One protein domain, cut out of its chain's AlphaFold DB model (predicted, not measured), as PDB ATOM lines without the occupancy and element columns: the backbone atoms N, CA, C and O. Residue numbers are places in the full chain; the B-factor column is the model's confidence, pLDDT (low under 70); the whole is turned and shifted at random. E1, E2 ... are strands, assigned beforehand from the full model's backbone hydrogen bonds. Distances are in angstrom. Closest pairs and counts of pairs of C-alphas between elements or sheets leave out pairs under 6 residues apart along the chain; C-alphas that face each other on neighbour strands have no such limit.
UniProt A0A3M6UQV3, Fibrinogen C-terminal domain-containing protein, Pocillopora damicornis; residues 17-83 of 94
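Overview. This is residues 17 to 83 of the 94 residues of the protein "Fibrinogen C-terminal domain-containing protein" of Pocillopora damicornis (UniProt A0A3M6UQV3). There is little regular structure here: a small two-strand hairpin, E1 and E2, sits toward one end of a compact body of loops. Two long stretches with no named element make most of the body: residues 21 to 36, which link the two strands, and residues 40 to 83, which run on from E2 to the other end, with a short antiparallel pairing of residues 49 to 50 with residues 67 to 68 near the middle of the long axis. The printed part has 67 residues, no named helix and 6 residues in strands, class all strand, sheet order E1 - E2, antiparallel. It is compact, with a radius of gyration of the C-alphas of 11.6 A and spans of 31 by 21 by 20 A.

Arrangement. E1, residues 18 to 20, and E2, residues 37 to 39, are a hairpin of antiparallel strands at 116 degrees. C-alphas 19 and 38 face each other at 4.2 A. N 20 and O 37 are within hydrogen-bond range at 2.9 A.

Along the chain. E1 begins at C-alpha 18 (11.339, -21.008, 12.412) and is 6.2 A long. E2 ends at C-alpha 39 (12.025, -15.078, 14.270) and is 5.7 A long.

Size, cuts and confidence. The C-alphas of Asp 23 and Asn 74, the two farthest apart, are 34.7 A apart. The printed part has no cut. The link from E1 to E2 is long, 16 residues. The pLDDT is under 70 at residues 27 to 33, 41 to 47, 57 to 61 and 75 to 78.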
ATOM      1  N   LEU A  17      16.215 -20.723  12.742       87.56
ATOM      2  CA  LEU A  17      14.966 -20.250  13.328       87.56
ATOM      3  C   LEU A  17      13.765 -20.611  12.449       87.56
ATOM      4  O   LEU A  17      13.865 -20.838  11.244       87.56
ATOM      5  N   ILE A  18      12.592 -20.651  13.076       87.81
ATOM      6  CA  ILE A  18      11.339 -21.008  12.412       87.81
ATOM      7  C   ILE A  18      10.716 -19.749  11.814       87.81
ATOM      8  O   ILE A  18      10.688 -18.691  12.444       87.81
ATOM      9  N   PHE A  19      10.182 -19.879  10.601       88.06
ATOM     10  CA  PHE A  19       9.433 -18.807   9.962       88.06
ATOM     11  C   PHE A  19       8.105 -18.562  10.698       88.06
ATOM     12  O   PHE A  19       7.272 -19.467  10.795       88.06
ATOM     13  N   GLY A  20       7.930 -17.347  11.218       85.06
ATOM     14  CA  GLY A  20       6.718 -16.890  11.898       85.06
ATOM     15  C   GLY A  20       5.972 -15.838  11.080       85.06
ATOM     16  O   GLY A  20       6.577 -15.098  10.303       85.06
ATOM     17  N   THR A  21       4.661 -15.758  11.277       83.81
ATOM     18  CA  THR A  21       3.735 -14.798  10.648       83.81
ATOM     19  C   THR A  21       2.774 -14.251  11.698       83.81
ATOM     20  O   THR A  21       2.719 -14.757  12.810       83.81
ATOM     21  N   TRP A  22       1.994 -13.217  11.379       79.38
ATOM     22  CA  TRP A  22       1.085 -12.570  12.341       79.38
ATOM     23  C   TRP A  22       0.129 -13.537  13.078       79.38
ATOM     24  O   TRP A  22      -0.254 -13.265  14.214       79.38
ATOM     25  N   ASP A  23      -0.227 -14.651  12.439       82.69
ATOM     26  CA  ASP A  23      -1.107 -15.726  12.906       82.69
ATOM     27  C   ASP A  23      -0.362 -16.993  13.367       82.69
ATOM     28  O   ASP A  23      -0.992 -17.950  13.817       82.69
ATOM     29  N   ARG A  24       0.974 -17.022  13.267       82.81
ATOM     30  CA  ARG A  24       1.798 -18.187  13.603       82.81
ATOM     31  C   ARG A  24       3.083 -17.790  14.317       82.81
ATOM     32  O   ARG A  24       3.963 -17.130  13.761       82.81
ATOM     33  N   ASP A  25       3.254 -18.312  15.525       78.56
ATOM     34  CA  ASP A  25       4.494 -18.154  16.273       78.56
ATOM     35  C   ASP A  25       5.741 -18.653  15.524       78.56
ATOM     36  O   ASP A  25       5.672 -19.668  14.821       78.56
ATOM     37  N   PRO A  26       6.907 -17.997  15.708       74.94
ATOM     38  CA  PRO A  26       7.222 -17.026  16.769       74.94
ATOM     39  C   PRO A  26       7.149 -15.543  16.351       74.94
ATOM     40  O   PRO A  26       8.103 -14.782  16.529       74.94
ATOM     41  N   ALA A  27       6.016 -15.095  15.812       68.12
ATOM     42  CA  ALA A  27       5.765 -13.673  15.589       68.12
ATOM     43  C   ALA A  27       5.113 -12.952  16.788       68.12
ATOM     44  O   ALA A  27       5.051 -11.722  16.760       68.12
ATOM     45  N   HIS A  28       4.666 -13.650  17.852       64.31
ATOM     46  CA  HIS A  28       3.977 -13.048  19.018       64.31
ATOM     47  C   HIS A  28       4.889 -12.301  20.006       64.31
ATOM     48  O   HIS A  28       4.517 -12.002  21.141       64.31
ATOM     49  N   CYS A  29       6.071 -11.914  19.550       58.34
ATOM     50  CA  CYS A  29       6.825 -10.813  20.119       58.34
ATOM     51  C   CYS A  29       5.957  -9.540  20.173       58.34
ATOM     52  O   CYS A  29       5.651  -8.979  19.123       58.34
ATOM     53  N   ALA A  30       5.533  -9.152  21.382       48.38
ATOM     54  CA  ALA A  30       4.831  -7.921  21.772       48.38
ATOM     55  C   ALA A  30       4.435  -6.981  20.610       48.38
ATOM     56  O   ALA A  30       5.093  -5.985  20.353       48.38
ATOM     57  N   GLN A  31       3.337  -7.306  19.923       52.53
ATOM     58  CA  GLN A  31       2.685  -6.474  18.904       52.53
ATOM     59  C   GLN A  31       3.562  -6.036  17.706       52.53
ATOM     60  O   GLN A  31       4.120  -4.947  17.663       52.53
ATOM     61  N   LYS A  32       3.449  -6.853  16.645       60.75
ATOM     62  CA  LYS A  32       3.593  -6.514  15.215       60.75
ATOM     63  C   LYS A  32       5.032  -6.314  14.734       60.75
ATOM     64  O   LYS A  32       5.469  -5.193  14.574       60.75
ATOM     65  N   ARG A  33       5.712  -7.393  14.320       68.19
ATOM     66  CA  ARG A  33       6.967  -7.307  13.535       68.19
ATOM     67  C   ARG A  33       6.772  -6.891  12.065       68.19
ATOM     68  O   ARG A  33       7.688  -7.002  11.259       68.19
ATOM     69  N   GLY A  34       5.572  -6.435  11.705       71.12
ATOM     70  CA  GLY A  34       5.297  -5.857  10.392       71.12
ATOM     71  C   GLY A  34       5.160  -6.841   9.229       71.12
ATOM     72  O   GLY A  34       4.558  -6.476   8.227       71.12
ATOM     73  N   GLY A  35       5.620  -8.087   9.383       81.81
ATOM     74  CA  GLY A  35       5.526  -9.126   8.359       81.81
ATOM     75  C   GLY A  35       5.904 -10.518   8.863       81.81
ATOM     76  O   GLY A  35       5.722 -10.835  10.040       81.81
ATOM     77  N   GLY A  36       6.383 -11.364   7.947       87.50
ATOM     78  CA  GLY A  36       6.846 -12.722   8.240       87.50
ATOM     79  C   GLY A  36       8.354 -12.870   8.060       87.50
ATOM     80  O   GLY A  36       8.914 -12.370   7.085       87.50
ATOM     81  N   TRP A  37       9.016 -13.559   8.985       89.75
ATOM     82  CA  TRP A  37      10.470 -13.750   8.976       89.75
ATOM     83  C   TRP A  37      10.861 -14.951   9.839       89.75
ATOM     84  O   TRP A  37      10.050 -15.499  10.589       89.75
ATOM     85  N   TRP A  38      12.136 -15.327   9.793       89.56
ATOM     86  CA  TRP A  38      12.721 -16.307  10.707       89.56
ATOM     87  C   TRP A  38      12.966 -15.661  12.073       89.56
ATOM     88  O   TRP A  38      14.002 -15.044  12.315       89.56
ATOM     89  N   TYR A  39      11.982 -15.738  12.965       82.38
ATOM     90  CA  TYR A  39      12.025 -15.078  14.270       82.38
ATOM     91  C   TYR A  39      12.418 -16.051  15.395       82.38
ATOM     92  O   TYR A  39      12.159 -17.252  15.342       82.38
ATOM     93  N   GLY A  40      13.056 -15.530  16.445       75.25
ATOM     94  CA  GLY A  40      13.355 -16.294  17.660       75.25
ATOM     95  C   GLY A  40      12.149 -16.364  18.598       75.25
ATOM     96  O   GLY A  40      11.377 -15.411  18.675       75.25
ATOM     97  N   LYS A  41      12.015 -17.470  19.345       66.88
ATOM     98  CA  LYS A  41      10.934 -17.698  20.331       66.88
ATOM     99  C   LYS A  41      11.053 -16.849  21.611       66.88
ATOM    100  O   LYS A  41      10.133 -16.851  22.421       66.88
ATOM    101  N   SER A  42      12.184 -16.180  21.839       61.00
ATOM    102  CA  SER A  42      12.438 -15.397  23.054       61.00
ATOM    103  C   SER A  42      11.731 -14.038  23.048       61.00
ATOM    104  O   SER A  42      11.617 -13.387  22.011       61.00
ATOM    105  N   SER A  43      11.344 -13.570  24.242       51.03
ATOM    106  CA  SER A  43      10.881 -12.194  24.500       51.03
ATOM    107  C   SER A  43      11.924 -11.134  24.125       51.03
ATOM    108  O   SER A  43      11.572 -10.015  23.763       51.03
ATOM    109  N   ALA A  44      13.209 -11.506  24.153       53.09
ATOM    110  CA  ALA A  44      14.281 -10.811  23.455       53.09
ATOM    111  C   ALA A  44      14.143 -11.107  21.961       53.09
ATOM    112  O   ALA A  44      14.711 -12.061  21.424       53.09
ATOM    113  N   CYS A  45      13.292 -10.328  21.316       56.31
ATOM    114  CA  CYS A  45      13.022 -10.409  19.902       56.31
ATOM    115  C   CYS A  45      14.278 -10.033  19.123       56.31
ATOM    116  O   CYS A  45      14.506  -8.862  18.850       56.31
ATOM    117  N   ALA A  46      15.117 -11.011  18.789       52.91
ATOM    118  CA  ALA A  46      16.251 -10.769  17.912       52.91
ATOM    119  C   ALA A  46      15.705 -10.334  16.539       52.91
ATOM    120  O   ALA A  46      15.176 -11.151  15.784       52.91
ATOM    121  N   VAL A  47      15.752  -9.035  16.256       69.88
ATOM    122  CA  VAL A  47      15.538  -8.460  14.922       69.88
ATOM    123  C   VAL A  47      16.852  -7.816  14.515       69.88
ATOM    124  O   VAL A  47      16.995  -6.601  14.471       69.88
ATOM    125  N   TRP A  48      17.853  -8.668  14.284       81.94
ATOM    126  CA  TRP A  48      19.077  -8.240  13.613       81.94
ATOM    127  C   TRP A  48      18.749  -7.800  12.187       81.94
ATOM    128  O   TRP A  48      19.302  -6.824  11.703       81.94
ATOM    129  N   SER A  49      17.777  -8.442  11.541       86.31
ATOM    130  CA  SER A  49      17.169  -7.975  10.299       86.31
ATOM    131  C   SER A  49      15.662  -8.232  10.273       86.31
ATOM    132  O   SER A  49      15.148  -9.111  10.972       86.31
ATOM    133  N   ASN A  50      14.952  -7.438   9.471       87.69
ATOM    134  CA  ASN A  50      13.517  -7.563   9.230       87.69
ATOM    135  C   ASN A  50      13.147  -6.990   7.853       87.69
ATOM    136  O   ASN A  50      12.496  -5.957   7.759       87.69
ATOM    137  N   LEU A  51      13.590  -7.622   6.762       90.56
ATOM    138  CA  LEU A  51      13.369  -7.068   5.414       90.56
ATOM    139  C   LEU A  51      11.894  -7.079   4.975       90.56
ATOM    140  O   LEU A  51      11.508  -6.287   4.124       90.56
ATOM    141  N   ASN A  52      11.069  -7.919   5.607       89.38
ATOM    142  CA  ASN A  52       9.616  -7.965   5.417       89.38
ATOM    143  C   ASN A  52       8.851  -7.058   6.401       89.38
ATOM    144  O   ASN A  52       7.652  -7.247   6.601       89.38
ATOM    145  N   GLY A  53       9.543  -6.132   7.067       85.69
ATOM    146  CA  GLY A  53       8.939  -5.177   7.987       85.69
ATOM    147  C   GLY A  53       8.095  -4.099   7.299       85.69
ATOM    148  O   GLY A  53       7.996  -4.020   6.076       85.69
ATOM    149  N   ILE A  54       7.491  -3.231   8.106       84.31
ATOM    150  CA  ILE A  54       6.727  -2.070   7.640       84.31
ATOM    151  C   ILE A  54       7.698  -1.044   7.053       84.31
ATOM    152  O   ILE A  54       8.708  -0.702   7.662       84.31
ATOM    153  N   TYR A  55       7.396  -0.516   5.871       85.31
ATOM    154  CA  TYR A  55       8.145   0.621   5.349       85.31
ATOM    155  C   TYR A  55       7.804   1.881   6.172       85.31
ATOM    156  O   TYR A  55       6.632   2.280   6.188       85.31
ATOM    157  N   PRO A  56       8.768   2.515   6.866       75.00
ATOM    158  CA  PRO A  56       8.463   3.630   7.753       75.00
ATOM    159  C   PRO A  56       8.067   4.865   6.935       75.00
ATOM    160  O   PRO A  56       8.865   5.450   6.209       75.00
ATOM    161  N   HIS A  57       6.805   5.279   7.059       67.44
ATOM    162  CA  HIS A  57       6.283   6.490   6.412       67.44
ATOM    163  C   HIS A  57       6.430   7.751   7.293       67.44
ATOM    164  O   HIS A  57       6.171   8.865   6.848       67.44
ATOM    165  N   CYS A  58       6.834   7.600   8.559       58.22
ATOM    166  CA  CYS A  58       6.965   8.673   9.547       58.22
ATOM    167  C   CYS A  58       8.208   8.443  10.428       58.22
ATOM    168  O   CYS A  58       8.598   7.296  10.618       58.22
ATOM    169  N   PRO A  59       8.792   9.491  11.041       58.41
ATOM    170  CA  PRO A  59      10.057   9.411  11.790       58.41
ATOM    171  C   PRO A  59       9.996   8.614  13.107       58.41
ATOM    172  O   PRO A  59      10.954   8.624  13.877       58.41
ATOM    173  N   LYS A  60       8.873   7.954  13.409       63.62
ATOM    174  CA  LYS A  60       8.763   7.067  14.567       63.62
ATOM    175  C   LYS A  60       9.091   5.655  14.120       63.62
ATOM    176  O   LYS A  60       8.202   4.943  13.665       63.62
ATOM    177  N   GLU A  61      10.356   5.295  14.265       65.44
ATOM    178  CA  GLU A  61      10.776   3.922  14.051       65.44
ATOM    179  C   GLU A  61      10.145   2.975  15.062       65.44
ATOM    180  O   GLU A  61      10.002   3.282  16.252       65.44
ATOM    181  N   THR A  62       9.814   1.789  14.580       72.00
ATOM    182  CA  THR A  62       9.369   0.677  15.405       72.00
ATOM    183  C   THR A  62      10.182  -0.571  15.081       72.00
ATOM    184  O   THR A  62      10.726  -0.721  13.990       72.00
ATOM    185  N   TRP A  63      10.218  -1.539  16.000       70.69
ATOM    186  CA  TRP A  63      10.808  -2.858  15.724       70.69
ATOM    187  C   TRP A  63      10.068  -3.651  14.632       70.69
ATOM    188  O   TRP A  63      10.504  -4.741  14.262       70.69
ATOM    189  N   ALA A  64       8.943  -3.127  14.138       78.81
ATOM    190  CA  ALA A  64       8.200  -3.664  13.014       78.81
ATOM    191  C   ALA A  64       8.790  -3.283  11.663       78.81
ATOM    192  O   ALA A  64       8.401  -3.883  10.664       78.81
ATOM    193  N   ASP A  65       9.650  -2.268  11.614       82.12
ATOM    194  CA  ASP A  65      10.011  -1.621  10.364       82.12
ATOM    195  C   ASP A  65      11.029  -2.444   9.571       82.12
ATOM    196  O   ASP A  65      11.642  -3.391  10.085       82.12
ATOM    197  N   ILE A  66      11.201  -2.089   8.295       86.56
ATOM    198  CA  ILE A  66      12.289  -2.628   7.480       86.56
ATOM    199  C   ILE A  66      13.616  -2.257   8.133       86.56
ATOM    200  O   ILE A  66      13.978  -1.086   8.225       86.56
ATOM    201  N   HIS A  67      14.354  -3.279   8.555       83.25
ATOM    202  CA  HIS A  67      15.586  -3.097   9.304       83.25
ATOM    203  C   HIS A  67      16.692  -4.027   8.812       83.25
ATOM    204  O   HIS A  67      16.467  -5.211   8.541       83.25
ATOM    205  N   TRP A  68      17.911  -3.493   8.774       87.50
ATOM    206  CA  TRP A  68      19.133  -4.275   8.673       87.50
ATOM    207  C   TRP A  68      20.147  -3.744   9.683       87.50
ATOM    208  O   TRP A  68      20.627  -2.614   9.578       87.50
ATOM    209  N   GLY A  69      20.468  -4.560  10.681       81.19
ATOM    210  CA  GLY A  69      21.360  -4.192  11.768       81.19
ATOM    211  C   GLY A  69      22.709  -3.732  11.237       81.19
ATOM    212  O   GLY A  69      23.264  -4.332  10.313       81.19
ATOM    213  N   LYS A  70      23.226  -2.646  11.824       80.00
ATOM    214  CA  LYS A  70      24.515  -2.031  11.458       80.00
ATOM    215  C   LYS A  70      24.616  -1.573   9.994       80.00
ATOM    216  O   LYS A  70      25.729  -1.350   9.525       80.00
ATOM    217  N   LEU A  71      23.488  -1.398   9.295       80.62
ATOM    218  CA  LEU A  71      23.472  -0.757   7.979       80.62
ATOM    219  C   LEU A  71      23.959   0.693   8.074       80.62
ATOM    220  O   LEU A  71      24.876   1.078   7.354       80.62
ATOM    221  N   ASP A  72      23.412   1.450   9.026       77.56
ATOM    222  CA  ASP A  72      24.009   2.688   9.520       77.56
ATOM    223  C   ASP A  72      24.579   2.436  10.932       77.56
ATOM    224  O   ASP A  72      23.822   2.233  11.888       77.56
ATOM    225  N   PRO A  73      25.914   2.392  11.099       70.44
ATOM    226  CA  PRO A  73      26.530   2.172  12.402       70.44
ATOM    227  C   PRO A  73      26.380   3.368  13.355       70.44
ATOM    228  O   PRO A  73      26.545   3.179  14.561       70.44
ATOM    229  N   ASN A  74      26.079   4.565  12.837       71.19
ATOM    230  CA  ASN A  74      26.036   5.820  13.587       71.19
ATOM    231  C   ASN A  74      24.608   6.262  13.925       71.19
ATOM    232  O   ASN A  74      24.400   6.873  14.970       71.19
ATOM    233  N   SER A  75      23.633   5.952  13.067       69.12
ATOM    234  CA  SER A  75      22.229   6.308  13.276       69.12
ATOM    235  C   SER A  75      21.299   5.168  12.861       69.12
ATOM    236  O   SER A  75      20.796   5.157  11.744       69.12
ATOM    237  N   PRO A  76      21.016   4.205  13.759       64.56
ATOM    238  CA  PRO A  76      20.088   3.114  13.465       64.56
ATOM    239  C   PRO A  76      18.687   3.612  13.083       64.56
ATOM    240  O   PRO A  76      18.025   2.956  12.285       64.56
ATOM    241  N   ALA A  77      18.292   4.784  13.595       63.25
ATOM    242  CA  ALA A  77      17.060   5.477  13.238       63.25
ATOM    243  C   ALA A  77      17.274   6.589  12.210       63.25
ATOM    244  O   ALA A  77      18.273   7.287  12.300       63.25
ATOM    245  N   GLY A  78      16.394   6.963  11.278       65.44
ATOM    246  CA  GLY A  78      15.535   6.212  10.374       65.44
ATOM    247  C   GLY A  78      16.367   5.595   9.248       65.44
ATOM    248  O   GLY A  78      16.372   6.138   8.144       65.44
ATOM    249  N   SER A  79      17.131   4.533   9.523       73.00
ATOM    250  CA  SER A  79      18.091   3.975   8.547       73.00
ATOM    251  C   SER A  79      17.473   2.960   7.585       73.00
ATOM    252  O   SER A  79      18.187   2.308   6.818       73.00
ATOM    253  N   ALA A  80      16.145   2.817   7.629       79.38
ATOM    254  CA  ALA A  80      15.420   1.900   6.774       79.38
ATOM    255  C   ALA A  80      15.761   2.159   5.293       79.38
ATOM    256  O   ALA A  80      15.603   3.281   4.796       79.38
ATOM    257  N   PRO A  81      16.242   1.140   4.567       80.75
ATOM    258  CA  PRO A  81      16.563   1.284   3.158       80.75
ATOM    259  C   PRO A  81      15.298   1.567   2.335       80.75
ATOM    260  O   PRO A  81      14.239   0.987   2.572       80.75
ATOM    261  N   ILE A  82      15.431   2.430   1.320       83.69
ATOM    262  CA  ILE A  82      14.336   2.802   0.402       83.69
ATOM    263  C   ILE A  82      13.838   1.583  -0.392       83.69
ATOM    264  O   ILE A  82      12.656   1.471  -0.708       83.69
ATOM    265  N   SER A  83      14.745   0.666  -0.723       87.50
ATOM    266  CA  SER A  83      14.443  -0.586  -1.409       87.50
ATOM    267  C   SER A  83      15.297  -1.721  -0.857       87.50
ATOM    268  O   SER A  83      16.415  -1.510  -0.384       87.50
TER     269      SER A  83